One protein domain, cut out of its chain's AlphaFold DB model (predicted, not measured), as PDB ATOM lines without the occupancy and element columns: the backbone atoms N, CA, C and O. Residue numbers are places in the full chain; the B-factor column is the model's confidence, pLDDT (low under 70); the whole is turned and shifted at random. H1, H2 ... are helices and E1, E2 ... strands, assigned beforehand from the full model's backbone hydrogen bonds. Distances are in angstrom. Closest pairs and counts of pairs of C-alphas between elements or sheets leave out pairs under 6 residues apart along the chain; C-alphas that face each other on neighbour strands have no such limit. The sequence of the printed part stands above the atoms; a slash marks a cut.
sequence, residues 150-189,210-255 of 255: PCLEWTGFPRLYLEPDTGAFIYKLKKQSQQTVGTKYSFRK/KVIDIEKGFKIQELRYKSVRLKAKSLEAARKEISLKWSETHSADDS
ATOM      1  N   PRO A 150     -27.957 -11.676  -8.632       64.38
ATOM      2  CA  PRO A 150     -26.770 -10.962  -8.193       64.38
ATOM      3  C   PRO A 150     -27.040 -10.420  -6.791       64.38
ATOM      4  O   PRO A 150     -28.156  -9.977  -6.502       64.38
ATOM      5  N   CYS A 151     -26.060 -10.553  -5.899       71.38
ATOM      6  CA  CYS A 151     -26.180  -9.961  -4.577       71.38
ATOM      7  C   CYS A 151     -26.197  -8.450  -4.801       71.38
ATOM      8  O   CYS A 151     -25.239  -7.899  -5.329       71.38
ATOM      9  N   LEU A 152     -27.343  -7.827  -4.554       82.88
ATOM     10  CA  LEU A 152     -27.558  -6.413  -4.797       82.88
ATOM     11  C   LEU A 152     -27.462  -5.695  -3.461       82.88
ATOM     12  O   LEU A 152     -28.290  -5.933  -2.583       82.88
ATOM     13  N   GLU A 153     -26.473  -4.825  -3.321       86.25
ATOM     14  CA  GLU A 153     -26.317  -3.991  -2.137       86.25
ATOM     15  C   GLU A 153     -27.231  -2.775  -2.255       86.25
ATOM     16  O   GLU A 153     -27.297  -2.123  -3.299       86.25
ATOM     17  N   TRP A 154     -27.992  -2.485  -1.203       87.38
ATOM     18  CA  TRP A 154     -28.876  -1.329  -1.205       87.38
ATOM     19  C   TRP A 154     -28.061  -0.047  -1.043       87.38
ATOM     20  O   TRP A 154     -27.273   0.086  -0.113       87.38
ATOM     21  N   THR A 155     -28.268   0.920  -1.939       84.56
ATOM     22  CA  THR A 155     -27.477   2.160  -1.974       84.56
ATOM     23  C   THR A 155     -28.081   3.294  -1.138       84.56
ATOM     24  O   THR A 155     -27.741   4.457  -1.347       84.56
ATOM     25  N   GLY A 156     -29.075   3.003  -0.293       84.31
ATOM     26  CA  GLY A 156     -29.832   4.016   0.454       84.31
ATOM     27  C   GLY A 156     -30.837   4.823  -0.383       84.31
ATOM     28  O   GLY A 156     -31.557   5.650   0.162       84.31
ATOM     29  N   PHE A 157     -30.910   4.605  -1.703       83.12
ATOM     30  CA  PHE A 157     -31.856   5.289  -2.594       83.12
ATOM     31  C   PHE A 157     -32.970   4.319  -3.025       83.12
ATOM     32  O   PHE A 157     -32.681   3.137  -3.265       83.12
ATOM     33  N   PRO A 158     -34.241   4.758  -3.118       83.69
ATOM     34  CA  PRO A 158     -35.348   3.873  -3.457       83.69
ATOM     35  C   PRO A 158     -35.100   3.112  -4.759       83.69
ATOM     36  O   PRO A 158     -34.821   3.694  -5.804       83.69
ATOM     37  N   ARG A 159     -35.208   1.780  -4.691       85.00
ATOM     38  CA  ARG A 159     -35.103   0.863  -5.844       85.00
ATOM     39  C   ARG A 159     -33.772   0.909  -6.606       85.00
ATOM     40  O   ARG A 159     -33.686   0.294  -7.672       85.00
ATOM     41  N   LEU A 160     -32.748   1.560  -6.058       89.00
ATOM     42  CA  LEU A 160     -31.392   1.578  -6.589       89.00
ATOM     43  C   LEU A 160     -30.495   0.651  -5.771       89.00
ATOM     44  O   LEU A 160     -30.524   0.637  -4.540       89.00
ATOM     45  N   TYR A 161     -29.714  -0.139  -6.492       90.06
ATOM     46  CA  TYR A 161     -28.833  -1.141  -5.925       90.06
ATOM     47  C   TYR A 161     -27.473  -1.119  -6.618       90.06
ATOM     48  O   TYR A 161     -27.387  -0.762  -7.794       90.06
ATOM     49  N   LEU A 162     -26.431  -1.541  -5.912       89.44
ATOM     50  CA  LEU A 162     -25.088  -1.747  -6.437       89.44
ATOM     51  C   LEU A 162     -24.836  -3.246  -6.627       89.44
ATOM     52  O   LEU A 162     -25.148  -4.057  -5.758       89.44
ATOM     53  N   GLU A 163     -24.285  -3.618  -7.777       88.81
ATOM     54  CA  GLU A 163     -23.768  -4.962  -8.028       88.81
ATOM     55  C   GLU A 163     -22.263  -4.981  -7.694       88.81
ATOM     56  O   GLU A 163     -21.483  -4.430  -8.476       88.81
ATOM     57  N   PRO A 164     -21.827  -5.598  -6.579       83.44
ATOM     58  CA  PRO A 164     -20.438  -5.539  -6.117       83.44
ATOM     59  C   PRO A 164     -19.475  -6.218  -7.100       83.44
ATOM     60  O   PRO A 164     -18.362  -5.746  -7.299       83.44
ATOM     61  N   ASP A 165     -19.933  -7.265  -7.794       79.56
ATOM     62  CA  ASP A 165     -19.127  -8.002  -8.775       79.56
ATOM     63  C   ASP A 165     -18.743  -7.152  -9.999       79.56
ATOM     64  O   ASP A 165     -17.714  -7.394 -10.626       79.56
ATOM     65  N   THR A 166     -19.589  -6.193 -10.396       81.62
ATOM     66  CA  THR A 166     -19.379  -5.408 -11.627       81.62
ATOM     67  C   THR A 166     -19.240  -3.908 -11.391       81.62
ATOM     68  O   THR A 166     -18.978  -3.172 -12.345       81.62
ATOM     69  N   GLY A 167     -19.449  -3.447 -10.155       85.25
ATOM     70  CA  GLY A 167     -19.507  -2.034  -9.786       85.25
ATOM     71  C   GLY A 167     -20.665  -1.271 -10.435       85.25
ATOM     72  O   GLY A 167     -20.649  -0.043 -10.464       85.25
ATOM     73  N   ALA A 168     -21.648  -1.963 -11.018       87.44
ATOM     74  CA  ALA A 168     -22.723  -1.318 -11.759       87.44
ATOM     75  C   ALA A 168     -23.949  -1.052 -10.896       87.44
ATOM     76  O   ALA A 168     -24.356  -1.878 -10.079       87.44
ATOM     77  N   PHE A 169     -24.603   0.074 -11.167       89.88
ATOM     78  CA  PHE A 169     -25.865   0.416 -10.533       89.88
ATOM     79  C   PHE A 169     -27.042  -0.220 -11.274       89.88
ATOM     80  O   PHE A 169     -27.152  -0.144 -12.502       89.88
ATOM     81  N   ILE A 170     -27.940  -0.847 -10.521       88.50
ATOM     82  CA  ILE A 170     -29.157  -1.484 -11.014       88.50
ATOM     83  C   ILE A 170     -30.360  -0.778 -10.403       88.50
ATOM     84  O   ILE A 170     -30.539  -0.757  -9.187       88.50
ATOM     85  N   TYR A 171     -31.215  -0.242 -11.267       89.81
ATOM     86  CA  TYR A 171     -32.464   0.400 -10.891       89.81
ATOM     87  C   TYR A 171     -33.657  -0.515 -11.206       89.81
ATOM     88  O   TYR A 171     -33.776  -1.040 -12.319       89.81
ATOM     89  N   LYS A 172     -34.541  -0.745 -10.227       85.69
ATOM     90  CA  LYS A 172     -35.752  -1.569 -10.395       85.69
ATOM     91  C   LYS A 172     -36.953  -0.689 -10.745       85.69
ATOM     92  O   LYS A 172     -37.577  -0.097  -9.871       85.69
ATOM     93  N   LEU A 173     -37.322  -0.671 -12.023       84.94
ATOM     94  CA  LEU A 173     -38.511   0.016 -12.524       84.94
ATOM     95  C   LEU A 173     -39.776  -0.780 -12.204       84.94
ATOM     96  O   LEU A 173     -39.848  -1.978 -12.501       84.94
ATOM     97  N   LYS A 174     -40.792  -0.106 -11.661       81.19
ATOM     98  CA  LYS A 174     -42.152  -0.647 -11.590       81.19
ATOM     99  C   LYS A 174     -42.691  -0.805 -13.013       81.19
ATOM    100  O   LYS A 174     -42.678   0.146 -13.788       81.19
ATOM    101  N   LYS A 175     -43.155  -2.001 -13.375       77.62
ATOM    102  CA  LYS A 175     -43.955  -2.196 -14.586       77.62
ATOM    103  C   LYS A 175     -45.420  -2.038 -14.195       77.62
ATOM    104  O   LYS A 175     -45.850  -2.647 -13.217       77.62
ATOM    105  N   GLN A 176     -46.172  -1.253 -14.962       69.81
ATOM    106  CA  GLN A 176     -47.614  -1.139 -14.768       69.81
ATOM    107  C   GLN A 176     -48.251  -2.532 -14.847       69.81
ATOM    108  O   GLN A 176     -47.898  -3.338 -15.720       69.81
ATOM    109  N   SER A 177     -49.156  -2.829 -13.915       64.94
ATOM    110  CA  SER A 177     -49.945  -4.058 -13.940       64.94
ATOM    111  C   SER A 177     -50.738  -4.099 -15.241       64.94
ATOM    112  O   SER A 177     -51.519  -3.194 -15.528       64.94
ATOM    113  N   GLN A 178     -50.526  -5.139 -16.042       66.00
ATOM    114  CA  GLN A 178     -51.293  -5.330 -17.264       66.00
ATOM    115  C   GLN A 178     -52.551  -6.124 -16.931       66.00
ATOM    116  O   GLN A 178     -52.480  -7.223 -16.371       66.00
ATOM    117  N   GLN A 179     -53.703  -5.565 -17.289       69.94
ATOM    118  CA  GLN A 179     -54.953  -6.301 -17.308       69.94
ATOM    119  C   GLN A 179     -55.043  -7.016 -18.650       69.94
ATOM    120  O   GLN A 179     -55.167  -6.393 -19.701       69.94
ATOM    121  N   THR A 180     -54.928  -8.336 -18.618       66.88
ATOM    122  CA  THR A 180     -55.161  -9.160 -19.805       66.88
ATOM    123  C   THR A 180     -56.579  -9.702 -19.749       66.88
ATOM    124  O   THR A 180     -56.917 -10.452 -18.829       66.88
ATOM    125  N   VAL A 181     -57.396  -9.321 -20.733       68.38
ATOM    126  CA  VAL A 181     -58.694  -9.952 -20.988       68.38
ATOM    127  C   VAL A 181     -58.406 -11.282 -21.664       68.38
ATOM    128  O   VAL A 181     -57.827 -11.321 -22.749       68.38
ATOM    129  N   GLY A 182     -58.721 -12.374 -20.978       69.25
ATOM    130  CA  GLY A 182     -58.414 -13.718 -21.441       69.25
ATOM    131  C   GLY A 182     -59.667 -14.568 -21.489       69.25
ATOM    132  O   GLY A 182     -60.485 -14.553 -20.570       69.25
ATOM    133  N   THR A 183     -59.785 -15.352 -22.551       68.06
ATOM    134  CA  THR A 183     -60.788 -16.405 -22.645       68.06
ATOM    135  C   THR A 183     -60.159 -17.692 -22.130       68.06
ATOM    136  O   THR A 183     -59.194 -18.191 -22.714       68.06
ATOM    137  N   LYS A 184     -60.655 -18.222 -21.012       61.78
ATOM    138  CA  LYS A 184     -60.192 -19.507 -20.490       61.78
ATOM    139  C   LYS A 184     -61.011 -20.608 -21.151       61.78
ATOM    140  O   LYS A 184     -62.212 -20.712 -20.934       61.78
ATOM    141  N   TYR A 185     -60.338 -21.429 -21.948       63.44
ATOM    142  CA  TYR A 185     -60.912 -22.641 -22.516       63.44
ATOM    143  C   TYR A 185     -60.698 -23.778 -21.524       63.44
ATOM    144  O   TYR A 185     -59.556 -24.089 -21.170       63.44
ATOM    145  N   SER A 186     -61.777 -24.394 -21.055       60.16
ATOM    146  CA  SER A 186     -61.686 -25.598 -20.236       60.16
ATOM    147  C   SER A 186     -62.361 -26.772 -20.932       60.16
ATOM    148  O   SER A 186     -63.439 -26.657 -21.508       60.16
ATOM    149  N   PHE A 187     -61.667 -27.909 -20.930       64.56
ATOM    150  CA  PHE A 187     -62.146 -29.138 -21.543       64.56
ATOM    151  C   PHE A 187     -62.761 -30.013 -20.457       64.56
ATOM    152  O   PHE A 187     -62.064 -30.409 -19.515       64.56
ATOM    153  N   ARG A 188     -64.042 -30.371 -20.597       61.28
ATOM    154  CA  ARG A 188     -64.654 -31.355 -19.697       61.28
ATOM    155  C   ARG A 188     -63.966 -32.707 -19.882       61.28
ATOM    156  O   ARG A 188     -63.943 -33.276 -20.974       61.28
ATOM    157  N   LYS A 189     -63.369 -33.221 -18.802       56.94
ATOM    158  CA  LYS A 189     -62.635 -34.500 -18.800       56.94
ATOM    159  C   LYS A 189     -63.548 -35.721 -18.993       56.94
ATOM    160  O   LYS A 189     -63.042 -36.765 -19.380       56.94
ATOM    161  N   LYS A 210     -64.454 -32.176 -28.418       53.97
ATOM    162  CA  LYS A 210     -64.905 -31.684 -27.099       53.97
ATOM    163  C   LYS A 210     -65.597 -30.317 -27.020       53.97
ATOM    164  O   LYS A 210     -65.115 -29.313 -27.524       53.97
ATOM    165  N   VAL A 211     -66.716 -30.318 -26.283       53.12
ATOM    166  CA  VAL A 211     -67.405 -29.125 -25.771       53.12
ATOM    167  C   VAL A 211     -66.442 -28.370 -24.861       53.12
ATOM    168  O   VAL A 211     -65.862 -28.952 -23.937       53.12
ATOM    169  N   ILE A 212     -66.262 -27.089 -25.163       58.12
ATOM    170  CA  ILE A 212     -65.375 -26.189 -24.440       58.12
ATOM    171  C   ILE A 212     -66.247 -25.283 -23.578       58.12
ATOM    172  O   ILE A 212     -67.063 -24.539 -24.118       58.12
ATOM    173  N   ASP A 213     -66.072 -25.323 -22.258       59.09
ATOM    174  CA  ASP A 213     -66.628 -24.272 -21.407       59.09
ATOM    175  C   ASP A 213     -65.718 -23.042 -21.562       59.09
ATOM    176  O   ASP A 213     -64.496 -23.117 -21.359       59.09
ATOM    177  N   ILE A 214     -66.319 -21.933 -21.996       59.34
ATOM    178  CA  ILE A 214     -65.649 -20.670 -22.306       59.34
ATOM    179  C   ILE A 214     -65.978 -19.676 -21.190       59.34
ATOM    180  O   ILE A 214     -67.048 -19.073 -21.184       59.34
ATOM    181  N   GLU A 215     -65.043 -19.469 -20.268       64.25
ATOM    182  CA  GLU A 215     -65.165 -18.425 -19.248       64.25
ATOM    183  C   GLU A 215     -64.390 -17.182 -19.698       64.25
ATOM    184  O   GLU A 215     -63.171 -17.225 -19.907       64.25
ATOM    185  N   LYS A 216     -65.097 -16.057 -19.862       59.25
ATOM    186  CA  LYS A 216     -64.473 -14.745 -20.072       59.25
ATOM    187  C   LYS A 216     -64.124 -14.159 -18.709       59.25
ATOM    188  O   LYS A 216     -65.008 -13.973 -17.880       59.25
ATOM    189  N   GLY A 217     -62.848 -13.863 -18.481       66.75
ATOM    190  CA  GLY A 217     -62.387 -13.296 -17.218       66.75
ATOM    191  C   GLY A 217     -61.261 -12.286 -17.400       66.75
ATOM    192  O   GLY A 217     -60.557 -12.265 -18.415       66.75
ATOM    193  N   PHE A 218     -61.074 -11.454 -16.380       60.12
ATOM    194  CA  PHE A 218     -59.949 -10.534 -16.289       60.12
ATOM    195  C   PHE A 218     -58.869 -11.166 -15.422       60.12
ATOM    196  O   PHE A 218     -59.112 -11.530 -14.273       60.12
ATOM    197  N   LYS A 219     -57.654 -11.291 -15.961       60.38
ATOM    198  CA  LYS A 219     -56.483 -11.638 -15.157       60.38
ATOM    199  C   LYS A 219     -55.636 -10.387 -14.991       60.38
ATOM    200  O   LYS A 219     -54.947  -9.975 -15.929       60.38
ATOM    201  N   ILE A 220     -55.693  -9.799 -13.798       59.66
ATOM    202  CA  ILE A 220     -54.754  -8.759 -13.384       59.66
ATOM    203  C   ILE A 220     -53.419  -9.462 -13.155       59.66
ATOM    204  O   ILE A 220     -53.298 -10.327 -12.287       59.66
ATOM    205  N   GLN A 221     -52.431  -9.168 -13.995       61.56
ATOM    206  CA  GLN A 221     -51.089  -9.682 -13.766       61.56
ATOM    207  C   GLN A 221     -50.484  -8.933 -12.581       61.56
ATOM    208  O   GLN A 221     -50.519  -7.702 -12.546       61.56
ATOM    209  N   GLU A 222     -49.932  -9.682 -11.626       60.34
ATOM    210  CA  GLU A 222     -49.234  -9.126 -10.467       60.34
ATOM    211  C   GLU A 222     -48.184  -8.086 -10.879       60.34
ATOM    212  O   GLU A 222     -47.586  -8.158 -11.961       60.34
ATOM    213  N   LEU A 223     -47.939  -7.131  -9.982       59.56
ATOM    214  CA  LEU A 223     -46.913  -6.105 -10.136       59.56
ATOM    215  C   LEU A 223     -45.547  -6.754 -10.383       59.56
ATOM    216  O   LEU A 223     -45.001  -7.461  -9.538       59.56
ATOM    217  N   ARG A 224     -44.976  -6.494 -11.562       72.00
ATOM    218  CA  ARG A 224     -43.643  -6.974 -11.940       72.00
ATOM    219  C   ARG A 224     -42.664  -5.813 -11.974       72.00
ATOM    220  O   ARG A 224     -42.990  -4.724 -12.433       72.00
ATOM    221  N   TYR A 225     -41.433  -6.069 -11.552       78.00
ATOM    222  CA  TYR A 225     -40.337  -5.111 -11.654       78.00
ATOM    223  C   TYR A 225     -39.419  -5.472 -12.822       78.00
ATOM    224  O   TYR A 225     -39.101  -6.643 -13.037       78.00
ATOM    225  N   LYS A 226     -38.954  -4.463 -13.562       81.12
ATOM    226  CA  LYS A 226     -37.899  -4.603 -14.572       81.12
ATOM    227  C   LYS A 226     -36.606  -4.026 -14.005       81.12
ATOM    228  O   LYS A 226     -36.560  -2.861 -13.633       81.12
ATOM    229  N   SER A 227     -35.553  -4.834 -13.950       83.69
ATOM    230  CA  SER A 227     -34.226  -4.352 -13.547       83.69
ATOM    231  C   SER A 227     -33.513  -3.740 -14.752       83.69
ATOM    232  O   SER A 227     -33.436  -4.375 -15.806       83.69
ATOM    233  N   VAL A 228     -33.003  -2.519 -14.610       87.00
ATOM    234  CA  VAL A 228     -32.238  -1.800 -15.636       87.00
ATOM    235  C   VAL A 228     -30.867  -1.458 -15.078       87.00
ATOM    236  O   VAL A 228     -30.754  -0.909 -13.988       87.00
ATOM    237  N   ARG A 229     -29.822  -1.791 -15.835       88.62
ATOM    238  CA  ARG A 229     -28.447  -1.421 -15.506       88.62
ATOM    239  C   ARG A 229     -28.182  -0.001 -15.999       88.62
ATOM    240  O   ARG A 229     -28.419   0.290 -17.172       88.62
ATOM    241  N   LEU A 230     -27.720   0.860 -15.103       88.50
ATOM    242  CA  LEU A 230     -27.381   2.249 -15.395       88.50
ATOM    243  C   LEU A 230     -25.981   2.344 -16.005       88.50
ATOM    244  O   LEU A 230     -25.155   1.442 -15.839       88.50
ATOM    245  N   LYS A 231     -25.726   3.430 -16.742       88.56
ATOM    246  CA  LYS A 231     -24.396   3.706 -17.312       88.56
ATOM    247  C   LYS A 231     -23.502   4.469 -16.332       88.56
ATOM    248  O   LYS A 231     -22.289   4.509 -16.528       88.56
ATOM    249  N   ALA A 232     -24.096   5.072 -15.306       88.44
ATOM    250  CA  ALA A 232     -23.392   5.784 -14.254       88.44
ATOM    251  C   ALA A 232     -22.331   4.925 -13.543       88.44
ATOM    252  O   ALA A 232     -22.543   3.746 -13.260       88.44
ATOM    253  N   LYS A 233     -21.196   5.562 -13.231       89.00
ATOM    254  CA  LYS A 233     -20.082   4.979 -12.461       89.00
ATOM    255  C   LYS A 233     -20.056   5.433 -10.999       89.00
ATOM    256  O   LYS A 233     -19.362   4.827 -10.196       89.00
ATOM    257  N   SER A 234     -20.799   6.486 -10.655       92.50
ATOM    258  CA  SER A 234     -20.941   6.995  -9.290       92.50
ATOM    259  C   SER A 234     -22.408   7.012  -8.869       92.50
ATOM    260  O   SER A 234     -23.313   7.067  -9.707       92.50
ATOM    261  N   LEU A 235     -22.639   6.986  -7.558       90.12
ATOM    262  CA  LEU A 235     -23.975   6.978  -6.969       90.12
ATOM    263  C   LEU A 235     -24.753   8.265  -7.285       90.12
ATOM    264  O   LEU A 235     -25.937   8.214  -7.608       90.12
ATOM    265  N   GLU A 236     -24.082   9.414  -7.271       91.38
ATOM    266  CA  GLU A 236     -24.683  10.703  -7.634       91.38
ATOM    267  C   GLU A 236     -25.063  10.763  -9.116       91.38
ATOM    268  O   GLU A 236     -26.169  11.184  -9.463       91.38
ATOM    269  N   ALA A 237     -24.187  10.268  -9.997       91.94
ATOM    270  CA  ALA A 237     -24.487  10.185 -11.421       91.94
ATOM    271  C   ALA A 237     -25.654   9.226 -11.691       91.94
ATOM    272  O   ALA A 237     -26.484   9.507 -12.553       91.94
ATOM    273  N   ALA A 238     -25.756   8.129 -10.934       90.00
ATOM    274  CA  ALA A 238     -26.863   7.185 -11.031       90.00
ATOM    275  C   ALA A 238     -28.189   7.836 -10.621       90.00
ATOM    276  O   ALA A 238     -29.177   7.699 -11.339       90.00
ATOM    277  N   ARG A 239     -28.201   8.604  -9.522       89.81
ATOM    278  CA  ARG A 239     -29.376   9.382  -9.091       89.81
ATOM    279  C   ARG A 239     -29.814  10.366 -10.172       89.81
ATOM    280  O   ARG A 239     -30.975  10.356 -10.565       89.81
ATOM    281  N   LYS A 240     -28.874  11.143 -10.717       90.94
ATOM    282  CA  LYS A 240     -29.158  12.110 -11.788       90.94
ATOM    283  C   LYS A 240     -29.672  11.425 -13.058       90.94
ATOM    284  O   LYS A 240     -30.611  11.916 -13.678       90.94
ATOM    285  N   GLU A 241     -29.098  10.277 -13.428       89.94
ATOM    286  CA  GLU A 241     -29.551   9.472 -14.570       89.94
ATOM    287  C   GLU A 241     -30.987   8.960 -14.365       89.94
ATOM    288  O   GLU A 241     -31.769   8.970 -15.316       89.94
ATOM    289  N   ILE A 242     -31.348   8.555 -13.142       88.69
ATOM    290  CA  ILE A 242     -32.709   8.109 -12.815       88.69
ATOM    291  C   ILE A 242     -33.700   9.267 -12.912       88.69
ATOM    292  O   ILE A 242     -34.709   9.135 -13.605       88.69
ATOM    293  N   SER A 243     -33.395  10.399 -12.271       85.69
ATOM    294  CA  SER A 243     -34.257  11.587 -12.287       85.69
ATOM    295  C   SER A 243     -34.480  12.118 -13.703       85.69
ATOM    296  O   SER A 243     -35.588  12.529 -14.027       85.69
ATOM    297  N   LEU A 244     -33.458  12.067 -14.564       87.50
ATOM    298  CA  LEU A 244     -33.559  12.520 -15.952       87.50
ATOM    299  C   LEU A 244     -34.386  11.564 -16.826       87.50
ATOM    300  O   LEU A 244     -35.149  12.012 -17.675       87.50
ATOM    301  N   LYS A 245     -34.207  10.247 -16.666       83.44
ATOM    302  CA  LYS A 245     -34.834   9.247 -17.550       83.44
ATOM    303  C   LYS A 245     -36.235   8.825 -17.130       83.44
ATOM    304  O   LYS A 245     -36.979   8.340 -17.977       83.44
ATOM    305  N   TRP A 246     -36.566   8.926 -15.844       81.25
ATOM    306  CA  TRP A 246     -37.798   8.364 -15.284       81.25
ATOM    307  C   TRP A 246     -38.469   9.292 -14.263       81.25
ATOM    308  O   TRP A 246     -39.045   8.807 -13.284       81.25
ATOM    309  N   SER A 247     -38.425  10.605 -14.510       67.56
ATOM    310  CA  SER A 247     -39.070  11.648 -13.695       67.56
ATOM    311  C   SER A 247     -40.536  11.334 -13.362       67.56
ATOM    312  O   SER A 247     -40.951  11.465 -12.216       67.56
ATOM    313  N   GLU A 248     -41.293  10.809 -14.328       61.28
ATOM    314  CA  GLU A 248     -42.728  10.500 -14.202       61.28
ATOM    315  C   GLU A 248     -43.052   9.323 -13.265       61.28
ATOM    316  O   GLU A 248     -44.184   9.169 -12.822       61.28
ATOM    317  N   THR A 249     -42.080   8.458 -12.953       58.59
ATOM    318  CA  THR A 249     -42.335   7.276 -12.102       58.59
ATOM    319  C   THR A 249     -42.157   7.532 -10.610       58.59
ATOM    320  O   THR A 249     -42.455   6.640  -9.818       58.59
ATOM    321  N   HIS A 250     -41.628   8.695 -10.220       51.47
ATOM    322  CA  HIS A 250     -41.400   9.052  -8.812       51.47
ATOM    323  C   HIS A 250     -42.496   9.957  -8.247       51.47
ATOM    324  O   HIS A 250     -42.732   9.926  -7.049       51.47
ATOM    325  N   SER A 251     -43.220  10.695  -9.090       50.53
ATOM    326  CA  SER A 251     -44.312  11.582  -8.664       50.53
ATOM    327  C   SER A 251     -45.550  10.851  -8.128       50.53
ATOM    328  O   SER A 251     -46.401  11.486  -7.524       50.53
ATOM    329  N   ALA A 252     -45.660   9.536  -8.334       48.28
ATOM    330  CA  ALA A 252     -46.828   8.743  -7.936       48.28
ATOM    331  C   ALA A 252     -46.643   7.941  -6.633       48.28
ATOM    332  O   ALA A 252     -47.562   7.230  -6.242       48.28
ATOM    333  N   ASP A 253     -45.465   7.993  -5.998       46.72
ATOM    334  CA  ASP A 253     -45.194   7.262  -4.747       46.72
ATOM    335  C   ASP A 253     -45.145   8.177  -3.499       46.72
ATOM    336  O   ASP A 253     -45.074   7.648  -2.393       46.72
ATOM    337  N   ASP A 254     -45.233   9.505  -3.670       41.59
ATOM    338  CA  ASP A 254     -45.281  10.513  -2.589       41.59
ATOM    339  C   ASP A 254     -46.690  11.141  -2.412       41.59
ATOM    340  O   ASP A 254     -46.829  12.211  -1.821       41.59
ATOM    341  N   SER A 255     -47.741  10.503  -2.953       35.69
ATOM    342  CA  SER A 255     -49.159  10.906  -2.818       35.69
ATOM    343  C   SER A 255     -49.950   9.911  -1.979       35.69
ATOM    344  O   SER A 255     -49.805   8.696  -2.247       35.69
TER     345      SER A 255
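AT A GLANCE: This is residues 150 to 189 and 210 to 255 of the 255 residues of an uncharacterized protein of Spirochaetales bacterium (UniProt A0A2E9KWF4). Picture a small head with one long arm: in the head, a three-stranded sheet of E1, E2 and E5 has the helix H1 over one face, and the arm is a two-stranded ribbon of E3 and E4, reached from E2 and E5 by two short stretches of chain. The longest axis runs from H1 in the head to the far end of the arm: the two C-alphas farthest apart in the domain are those of Glu 236 in H1 and Lys 210, just before E4, 61.6 A apart. The printed part has 86 residues, with five named strands and one named helix in the order E1, E2, E3, E4, E5, H1. The head's sheet has the order E1, E2, E5, all antiparallel, the arm is the antiparallel pair E3 and E4, and the class is mixed, helices and strands. The whole is extended, with a radius of gyration of the C-alphas of 19.8 A and spans of 61 by 33 by 18 A, only just flat.

HOW THE PARTS SIT: Begin at E2, residues 168 to 175, the inner strand of the larger sheet. Beside it is E1, residues 160 to 163, an edge strand that forms a hairpin with it; look for N 161 and O 170, 2.9 A apart. E5, residues 224 to 229, is the other edge strand, antiparallel to E2 at 153 degrees, with N 173 and O 226 2.8 A apart. The sheet is only just strongly twisted, its C-alphas up to 4.2 A off the best plane. H1, residues 235 to 245, is on this sheet at a height of 10.3 A; its closest C-alphas to E2 are those of Ala 238 and Phe 169, 6.9 A apart. It lies over E2 and, only just, over E1, with 3 C-alphas on it. It runs along the strands, only just, at 29.6 degrees to E2 on the local plane. In H1 every O i to N i+4 pair is within hydrogen-bond range. Now go to E3, residues 179 to 187, and E4, residues 212 to 220, antiparallel at 155 degrees; N 184 and O 215 are 2.9 A apart. H1 is apart from both.

IN THESE COORDINATES: Find C-alpha 160 at (-31.392, 1.578, -6.589), where E1 begins; it is 10.1 A long. E2 runs 21.4 A and E5 16.6 A. E3 runs 24.3 A to C-alpha 187 at (-62.146, -29.138, -21.543), and E4 23.2 A. H1, 15.3 A long, ends at C-alpha 245 at (-34.834, 9.247, -17.550). Before E1, residues 153 to 154 pair antiparallel with residues 161 to 162 of E1.

THE WHOLE: The two C-alphas farthest apart, those of Lys 210 and Glu 236, are 61.6 A apart. Residues 190 to 209 are not printed, and C-alphas 189 and 210 are 9.1 A apart across this cut, in the link from E3 to E4. The links printed whole are tight. The mean pLDDT of the printed part is 74.3; look for values under 70 at residue 150, residues 176 to 189, 210 to 223 and 247 to 255.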